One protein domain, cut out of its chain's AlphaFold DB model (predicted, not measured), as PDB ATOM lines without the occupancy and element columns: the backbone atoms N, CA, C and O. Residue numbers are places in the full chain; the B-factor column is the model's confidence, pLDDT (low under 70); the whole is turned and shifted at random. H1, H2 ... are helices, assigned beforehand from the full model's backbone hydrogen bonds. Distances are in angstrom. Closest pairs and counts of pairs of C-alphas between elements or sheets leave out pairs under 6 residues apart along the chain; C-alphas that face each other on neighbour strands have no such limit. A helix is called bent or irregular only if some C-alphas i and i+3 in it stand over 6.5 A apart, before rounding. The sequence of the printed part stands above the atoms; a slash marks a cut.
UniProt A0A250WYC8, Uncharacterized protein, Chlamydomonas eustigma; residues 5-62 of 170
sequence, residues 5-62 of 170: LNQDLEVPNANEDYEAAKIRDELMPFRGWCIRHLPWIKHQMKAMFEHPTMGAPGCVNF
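What this domain is: This is residues 5 to 62 of the 170 residues of an uncharacterized protein of Chlamydomonas eustigma (UniProt A0A250WYC8). Four helices, H2, H3, H4 and H5, follow one another round the short first helix H1, which sits in the middle of their curve. H2, H3 and H4 turn sharp corners at tight links, and H5 comes back to H1 from the far end of H4. The printed part has 58 residues with five named helices, H1 to H5 in order, no named strand, and is all helix. It is compact, with a radius of gyration of the C-alphas of 11.7 A and spans of 30 by 23 by 19 A.

Where its parts are: H1, residues 5 to 8, begins at C-alpha 5 (49.603, -28.447, 88.370) and is 5.0 A long. H2, residues 18 to 27, measures 14.8 A, and H3, residues 29 to 37, 12.2 A. H4, residues 39 to 49, is the longest at 16.8 A; it is neither bent nor irregular, but only just: C-alphas 39 and 42 are 6.3 A apart. H5, residues 59 to 62, is 4.9 A long and ends at C-alpha 62 (60.544, -28.828, 84.433).

How they stand to each other: H4 is the hub, touching three helices. It only just touches H1, with 3 pairs of C-alphas within 8 A, the closest Leu 5 and Lys 42 at 7.2 A. H4 and H5 only just touch, with 3 such pairs, the closest C-alphas being those of Phe 49 and Cys 59, 7.2 A apart. H3 and H4 only just touch, with 3 pairs, and only at the corner, at a steep tilt of 60 degrees, opposite ways; the closest C-alphas, of Ile 35 and Lys 42, are 6.1 A apart. H2 and H3 touch only at the corner, closest at the C-alphas of Asp 25 and Gly 32, 4.5 A, at a steep tilt of 55 degrees, opposite ways. H1 and H5 only just touch, with 3 pairs, the closest C-alphas being those of Asn 6 and Val 60, 7.0 A apart. H1 and H2 are near each other, while H2 and H4 are apart. Every O i to N i+4 pair is within hydrogen-bond range in H3, 5 of 6 in H2 and 6 of 7 in H4; H1 and H5 are too short for such a pair.

The domain as a whole: The two C-alphas farthest apart, of Glu 19 and Thr 53, are 31.6 A apart. The printed part has no cut and no long link. Its mean pLDDT is 90.2, and no printed residue is under 70.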
ATOM      1  N   LEU A   5      49.704 -27.674  87.128       89.06
ATOM      2  CA  LEU A   5      49.603 -28.447  88.370       89.06
ATOM      3  C   LEU A   5      50.257 -27.752  89.572       89.06
ATOM      4  O   LEU A   5      49.671 -27.741  90.650       89.06
ATOM      5  N   ASN A   6      51.433 -27.142  89.389       91.00
ATOM      6  CA  ASN A   6      52.076 -26.351  90.444       91.00
ATOM      7  C   ASN A   6      51.249 -25.109  90.811       91.00
ATOM      8  O   ASN A   6      51.175 -24.759  91.985       91.00
ATOM      9  N   GLN A   7      50.579 -24.494  89.833       90.00
ATOM     10  CA  GLN A   7      49.662 -23.375  90.056       90.00
ATOM     11  C   GLN A   7      48.408 -23.827  90.821       90.00
ATOM     12  O   GLN A   7      48.022 -23.187  91.791       90.00
ATOM     13  N   ASP A   8      47.806 -24.961  90.448       88.25
ATOM     14  CA  ASP A   8      46.637 -25.527  91.133       88.25
ATOM     15  C   ASP A   8      46.947 -25.913  92.592       88.25
ATOM     16  O   ASP A   8      46.038 -25.951  93.422       88.25
ATOM     17  N   LEU A   9      48.203 -26.266  92.880       89.25
ATOM     18  CA  LEU A   9      48.717 -26.617  94.207       89.25
ATOM     19  C   LEU A   9      49.231 -25.409  95.001       89.25
ATOM     20  O   LEU A   9      49.712 -25.605  96.113       89.25
ATOM     21  N   GLU A  10      49.160 -24.200  94.438       88.69
ATOM     22  CA  GLU A  10      49.655 -22.969  95.071       88.69
ATOM     23  C   GLU A  10      51.138 -23.069  95.476       88.69
ATOM     24  O   GLU A  10      51.590 -22.488  96.462       88.69
ATOM     25  N   VAL A  11      51.923 -23.822  94.695       89.38
ATOM     26  CA  VAL A  11      53.363 -23.952  94.920       89.38
ATOM     27  C   VAL A  11      54.020 -22.592  94.654       89.38
ATOM     28  O   VAL A  11      53.761 -21.985  93.607       89.38
ATOM     29  N   PRO A  12      54.903 -22.107  95.550       87.62
ATOM     30  CA  PRO A  12      55.661 -20.888  95.303       87.62
ATOM     31  C   PRO A  12      56.405 -20.967  93.972       87.62
ATOM     32  O   PRO A  12      56.963 -22.005  93.621       87.62
ATOM     33  N   ASN A  13      56.453 -19.854  93.242       84.25
ATOM     34  CA  ASN A  13      57.080 -19.789  91.926       84.25
ATOM     35  C   ASN A  13      56.466 -20.736  90.878       84.25
ATOM     36  O   ASN A  13      57.189 -21.120  89.963       84.25
ATOM     37  N   ALA A  14      55.170 -21.046  90.927       90.12
ATOM     38  CA  ALA A  14      54.472 -21.594  89.762       90.12
ATOM     39  C   ALA A  14      54.416 -20.579  88.598       90.12
ATOM     40  O   ALA A  14      54.602 -19.372  88.792       90.12
ATOM     41  N   ASN A  15      54.209 -21.056  87.372       91.31
ATOM     42  CA  ASN A  15      53.971 -20.217  86.197       91.31
ATOM     43  C   ASN A  15      52.591 -19.537  86.247       91.31
ATOM     44  O   ASN A  15      51.658 -20.022  86.882       91.31
ATOM     45  N   GLU A  16      52.467 -18.408  85.550       89.81
ATOM     46  CA  GLU A  16      51.293 -17.523  85.607       89.81
ATOM     47  C   GLU A  16      50.288 -17.781  84.471       89.81
ATOM     48  O   GLU A  16      49.551 -16.895  84.039       89.81
ATOM     49  N   ASP A  17      50.246 -19.003  83.940       91.81
ATOM     50  CA  ASP A  17      49.377 -19.349  82.819       91.81
ATOM     51  C   ASP A  17      47.975 -19.794  83.263       91.81
ATOM     52  O   ASP A  17      47.577 -20.953  83.133       91.81
ATOM     53  N   TYR A  18      47.191 -18.841  83.766       90.81
ATOM     54  CA  TYR A  18      45.805 -19.077  84.188       90.81
ATOM     55  C   TYR A  18      44.871 -19.475  83.029       90.81
ATOM     56  O   TYR A  18      43.876 -20.175  83.234       90.81
ATOM     57  N   GLU A  19      45.189 -19.078  81.794       92.12
ATOM     58  CA  GLU A  19      44.388 -19.428  80.615       92.12
ATOM     59  C   GLU A  19      44.488 -20.923  80.281       92.12
ATOM     60  O   GLU A  19      43.513 -21.543  79.842       92.12
ATOM     61  N   ALA A  20      45.633 -21.550  80.570       92.12
ATOM     62  CA  ALA A  20      45.803 -22.988  80.393       92.12
ATOM     63  C   ALA A  20      44.892 -23.821  81.301       92.12
ATOM     64  O   ALA A  20      44.480 -24.915  80.900       92.12
ATOM     65  N   ALA A  21      44.562 -23.327  82.498       91.25
ATOM     66  CA  ALA A  21      43.634 -23.999  83.405       91.25
ATOM     67  C   ALA A  21      42.210 -24.016  82.831       91.25
ATOM     68  O   ALA A  21      41.569 -25.069  82.822       91.25
ATOM     69  N   LYS A  22      41.755 -22.898  82.247       92.25
ATOM     70  CA  LYS A  22      40.445 -22.811  81.575       92.25
ATOM     71  C   LYS A  22      40.365 -23.765  80.381       92.25
ATOM     72  O   LYS A  22      39.405 -24.520  80.250       92.25
ATOM     73  N   ILE A  23      41.410 -23.780  79.549       93.00
ATOM     74  CA  ILE A  23      41.532 -24.705  78.412       93.00
ATOM     75  C   ILE A  23      41.503 -26.165  78.876       93.00
ATOM     76  O   ILE A  23      40.779 -26.978  78.303       93.00
ATOM     77  N   ARG A  24      42.267 -26.515  79.921       92.19
ATOM     78  CA  ARG A  24      42.268 -27.865  80.502       92.19
ATOM     79  C   ARG A  24      40.869 -28.269  80.949       92.19
ATOM     80  O   ARG A  24      40.462 -29.384  80.645       92.19
ATOM     81  N   ASP A  25      40.185 -27.414  81.699       92.19
ATOM     82  CA  ASP A  25      38.896 -27.749  82.307       92.19
ATOM     83  C   ASP A  25      37.808 -27.977  81.264       92.19
ATOM     84  O   ASP A  25      36.963 -28.847  81.439       92.19
ATOM     85  N   GLU A  26      37.866 -27.250  80.157       94.06
ATOM     86  CA  GLU A  26      36.948 -27.435  79.040       94.06
ATOM     87  C   GLU A  26      37.277 -28.692  78.215       94.06
ATOM     88  O   GLU A  26      36.375 -29.413  77.799       94.06
ATOM     89  N   LEU A  27      38.562 -29.017  78.028       92.56
ATOM     90  CA  LEU A  27      38.978 -30.251  77.345       92.56
ATOM     91  C   LEU A  27      38.792 -31.510  78.204       92.56
ATOM     92  O   LEU A  27      38.619 -32.604  77.671       92.56
ATOM     93  N   MET A  28      38.873 -31.377  79.528       92.75
ATOM     94  CA  MET A  28      38.786 -32.474  80.489       92.75
ATOM     95  C   MET A  28      37.852 -32.108  81.651       92.75
ATOM     96  O   MET A  28      38.318 -31.930  82.782       92.75
ATOM     97  N   PRO A  29      36.530 -32.047  81.415       92.50
ATOM     98  CA  PRO A  29      35.563 -31.554  82.396       92.50
ATOM     99  C   PRO A  29      35.551 -32.373  83.685       92.50
ATOM    100  O   PRO A  29      35.528 -31.800  84.774       92.50
ATOM    101  N   PHE A  30      35.654 -33.702  83.586       92.06
ATOM    102  CA  PHE A  30      35.723 -34.570  84.762       92.06
ATOM    103  C   PHE A  30      36.993 -34.323  85.587       92.06
ATOM    104  O   PHE A  30      36.928 -34.171  86.803       92.06
ATOM    105  N   ARG A  31      38.153 -34.192  84.928       87.69
ATOM    106  CA  ARG A  31      39.420 -33.880  85.606       87.69
ATOM    107  C   ARG A  31      39.367 -32.507  86.274       87.69
ATOM    108  O   ARG A  31      39.779 -32.386  87.423       87.69
ATOM    109  N   GLY A  32      38.850 -31.493  85.579       87.38
ATOM    110  CA  GLY A  32      38.666 -30.155  86.138       87.38
ATOM    111  C   GLY A  32      37.723 -30.158  87.342       87.38
ATOM    112  O   GLY A  32      38.015 -29.537  88.363       87.38
ATOM    113  N   TRP A  33      36.627 -30.918  87.268       91.81
ATOM    114  CA  TRP A  33      35.723 -31.124  88.400       91.81
ATOM    115  C   TRP A  33      36.446 -31.762  89.593       91.81
ATOM    116  O   TRP A  33      36.379 -31.207  90.689       91.81
ATOM    117  N   CYS A  34      37.197 -32.846  89.380       90.62
ATOM    118  CA  CYS A  34      37.978 -33.506  90.426       90.62
ATOM    119  C   CYS A  34      38.969 -32.544  91.094       90.62
ATOM    120  O   CYS A  34      39.002 -32.452  92.316       90.62
ATOM    121  N   ILE A  35      39.741 -31.788  90.306       88.00
ATOM    122  CA  ILE A  35      40.732 -30.824  90.815       88.00
ATOM    123  C   ILE A  35      40.072 -29.753  91.700       88.00
ATOM    124  O   ILE A  35      40.669 -29.341  92.693       88.00
ATOM    125  N   ARG A  36      38.854 -29.305  91.367       87.31
ATOM    126  CA  ARG A  36      38.131 -28.278  92.137       87.31
ATOM    127  C   ARG A  36      37.471 -28.803  93.412       87.31
ATOM    128  O   ARG A  36      37.400 -28.061  94.383       87.31
ATOM    129  N   HIS A  37      36.989 -30.046  93.415       89.88
ATOM    130  CA  HIS A  37      36.155 -30.568  94.508       89.88
ATOM    131  C   HIS A  37      36.863 -31.589  95.407       89.88
ATOM    132  O   HIS A  37      36.373 -31.875  96.495       89.88
ATOM    133  N   LEU A  38      38.010 -32.138  94.989       91.38
ATOM    134  CA  LEU A  38      38.758 -33.160  95.726       91.38
ATOM    135  C   LEU A  38      40.187 -32.661  96.018       91.38
ATOM    136  O   LEU A  38      41.094 -32.900  95.221       91.38
ATOM    137  N   PRO A  39      40.445 -31.993  97.159       78.75
ATOM    138  CA  PRO A  39      41.738 -31.351  97.443       78.75
ATOM    139  C   PRO A  39      42.948 -32.303  97.398       78.75
ATOM    140  O   PRO A  39      44.055 -31.927  97.001       78.75
ATOM    141  N   TRP A  40      42.736 -33.568  97.765       87.56
ATOM    142  CA  TRP A  40      43.766 -34.607  97.782       87.56
ATOM    143  C   TRP A  40      44.190 -35.066  96.379       87.56
ATOM    144  O   TRP A  40      45.310 -35.554  96.214       87.56
ATOM    145  N   ILE A  41      43.350 -34.881  95.351       90.25
ATOM    146  CA  ILE A  41      43.638 -35.423  94.018       90.25
ATOM    147  C   ILE A  41      44.821 -34.718  93.358       90.25
ATOM    148  O   ILE A  41      45.613 -35.361  92.676       90.25
ATOM    149  N   LYS A  42      45.006 -33.417  93.615       89.19
ATOM    150  CA  LYS A  42      46.139 -32.639  93.090       89.19
ATOM    151  C   LYS A  42      47.475 -33.201  93.593       89.19
ATOM    152  O   LYS A  42      48.407 -33.390  92.813       89.19
ATOM    153  N   HIS A  43      47.532 -33.527  94.885       89.62
ATOM    154  CA  HIS A  43      48.705 -34.106  95.537       89.62
ATOM    155  C   HIS A  43      48.994 -35.516  95.018       89.62
ATOM    156  O   HIS A  43      50.134 -35.813  94.668       89.62
ATOM    157  N   GLN A  44      47.964 -36.360  94.882       90.56
ATOM    158  CA  GLN A  44      48.125 -37.695  94.298       90.56
ATOM    159  C   GLN A  44      48.584 -37.642  92.842       90.56
ATOM    160  O   GLN A  44      49.471 -38.395  92.452       90.56
ATOM    161  N   MET A  45      48.031 -36.732  92.039       89.00
ATOM    162  CA  MET A  45      48.458 -36.547  90.655       89.00
ATOM    163  C   MET A  45      49.930 -36.141  90.576       89.00
ATOM    164  O   MET A  45      50.669 -36.731  89.793       89.00
ATOM    165  N   LYS A  46      50.376 -35.180  91.397       89.38
ATOM    166  CA  LYS A  46      51.793 -34.788  91.449       89.38
ATOM    167  C   LYS A  46      52.680 -35.958  91.871       89.38
ATOM    168  O   LYS A  46      53.656 -36.235  91.187       89.38
ATOM    169  N   ALA A  47      52.305 -36.679  92.929       90.69
ATOM    170  CA  ALA A  47      53.045 -37.850  93.400       90.69
ATOM    171  C   ALA A  47      53.143 -38.952  92.333       90.69
ATOM    172  O   ALA A  47      54.194 -39.561  92.174       90.69
ATOM    173  N   MET A  48      52.073 -39.177  91.568       91.06
ATOM    174  CA  MET A  48      52.060 -40.135  90.466       91.06
ATOM    175  C   MET A  48      52.981 -39.698  89.319       91.06
ATOM    176  O   MET A  48      53.760 -40.507  88.825       91.06
ATOM    177  N   PHE A  49      52.938 -38.423  88.911       89.00
ATOM    178  CA  PHE A  49      53.809 -37.916  87.843       89.00
ATOM    179  C   PHE A  49      55.281 -37.871  88.238       89.00
ATOM    180  O   PHE A  49      56.140 -38.066  87.386       89.00
ATOM    181  N   GLU A  50      55.577 -37.630  89.510       90.69
ATOM    182  CA  GLU A  50      56.944 -37.576  90.027       90.69
ATOM    183  C   GLU A  50      57.421 -38.917  90.597       90.69
ATOM    184  O   GLU A  50      58.508 -38.984  91.170       90.69
ATOM    185  N   HIS A  51      56.638 -39.991  90.436       93.38
ATOM    186  CA  HIS A  51      56.994 -41.300  90.968       93.38
ATOM    187  C   HIS A  51      58.308 -41.800  90.339       93.38
ATOM    188  O   HIS A  51      58.389 -41.866  89.111       93.38
ATOM    189  N   PRO A  52      59.313 -42.229  91.128       91.19
ATOM    190  CA  PRO A  52      60.631 -42.612  90.609       91.19
ATOM    191  C   PRO A  52      60.629 -43.740  89.576       91.19
ATOM    192  O   PRO A  52      61.502 -43.781  88.717       91.19
ATOM    193  N   THR A  53      59.664 -44.658  89.663       91.69
ATOM    194  CA  THR A  53      59.609 -45.855  88.803       91.69
ATOM    195  C   THR A  53      58.488 -45.844  87.767       91.69
ATOM    196  O   THR A  53      58.564 -46.583  86.793       91.69
ATOM    197  N   MET A  54      57.439 -45.043  87.976       88.50
ATOM    198  CA  MET A  54      56.214 -45.056  87.155       88.50
ATOM    199  C   MET A  54      55.941 -43.700  86.497       88.50
ATOM    200  O   MET A  54      55.072 -43.596  85.635       88.50
ATOM    201  N   GLY A  55      56.656 -42.660  86.926       89.25
ATOM    202  CA  GLY A  55      56.547 -41.301  86.428       89.25
ATOM    203  C   GLY A  55      57.894 -40.781  85.936       89.25
ATOM    204  O   GLY A  55      58.831 -41.533  85.677       89.25
ATOM    205  N   ALA A  56      57.980 -39.463  85.815       90.50
ATOM    206  CA  ALA A  56      59.188 -38.739  85.462       90.50
ATOM    207  C   ALA A  56      59.503 -37.748  86.594       90.50
ATOM    208  O   ALA A  56      58.918 -36.658  86.636       90.50
ATOM    209  N   PRO A  57      60.393 -38.102  87.539       92.31
ATOM    210  CA  PRO A  57      60.785 -37.214  88.628       92.31
ATOM    211  C   PRO A  57      61.169 -35.817  88.128       92.31
ATOM    212  O   PRO A  57      61.934 -35.668  87.179       92.31
ATOM    213  N   GLY A  58      60.603 -34.783  88.753       90.44
ATOM    214  CA  GLY A  58      60.854 -33.387  88.390       90.44
ATOM    215  C   GLY A  58      60.127 -32.882  87.137       90.44
ATOM    216  O   GLY A  58      60.262 -31.702  86.816       90.44
ATOM    217  N   CYS A  59      59.322 -33.702  86.449       90.19
ATOM    218  CA  CYS A  59      58.643 -33.280  85.217       90.19
ATOM    219  C   CYS A  59      57.704 -32.081  85.419       90.19
ATOM    220  O   CYS A  59      57.634 -31.209  84.556       90.19
ATOM    221  N   VAL A  60      57.017 -31.996  86.563       90.69
ATOM    222  CA  VAL A  60      56.093 -30.893  86.860       90.69
ATOM    223  C   VAL A  60      56.862 -29.574  86.960       90.69
ATOM    224  O   VAL A  60      56.508 -28.602  86.293       90.69
ATOM    225  N   ASN A  61      57.965 -29.568  87.712       91.38
ATOM    226  CA  ASN A  61      58.841 -28.403  87.850       91.38
ATOM    227  C   ASN A  61      59.556 -28.054  86.540       91.38
ATOM    228  O   ASN A  61      59.716 -26.879  86.230       91.38
ATOM    229  N   PHE A  62      59.956 -29.053  85.751       91.94
ATOM    230  CA  PHE A  62      60.544 -28.828  84.433       91.94
ATOM    231  C   PHE A  62      59.565 -28.116  83.493       91.94
ATOM    232  O   PHE A  62      59.932 -27.128  82.864       91.94
TER     233      PHE A  62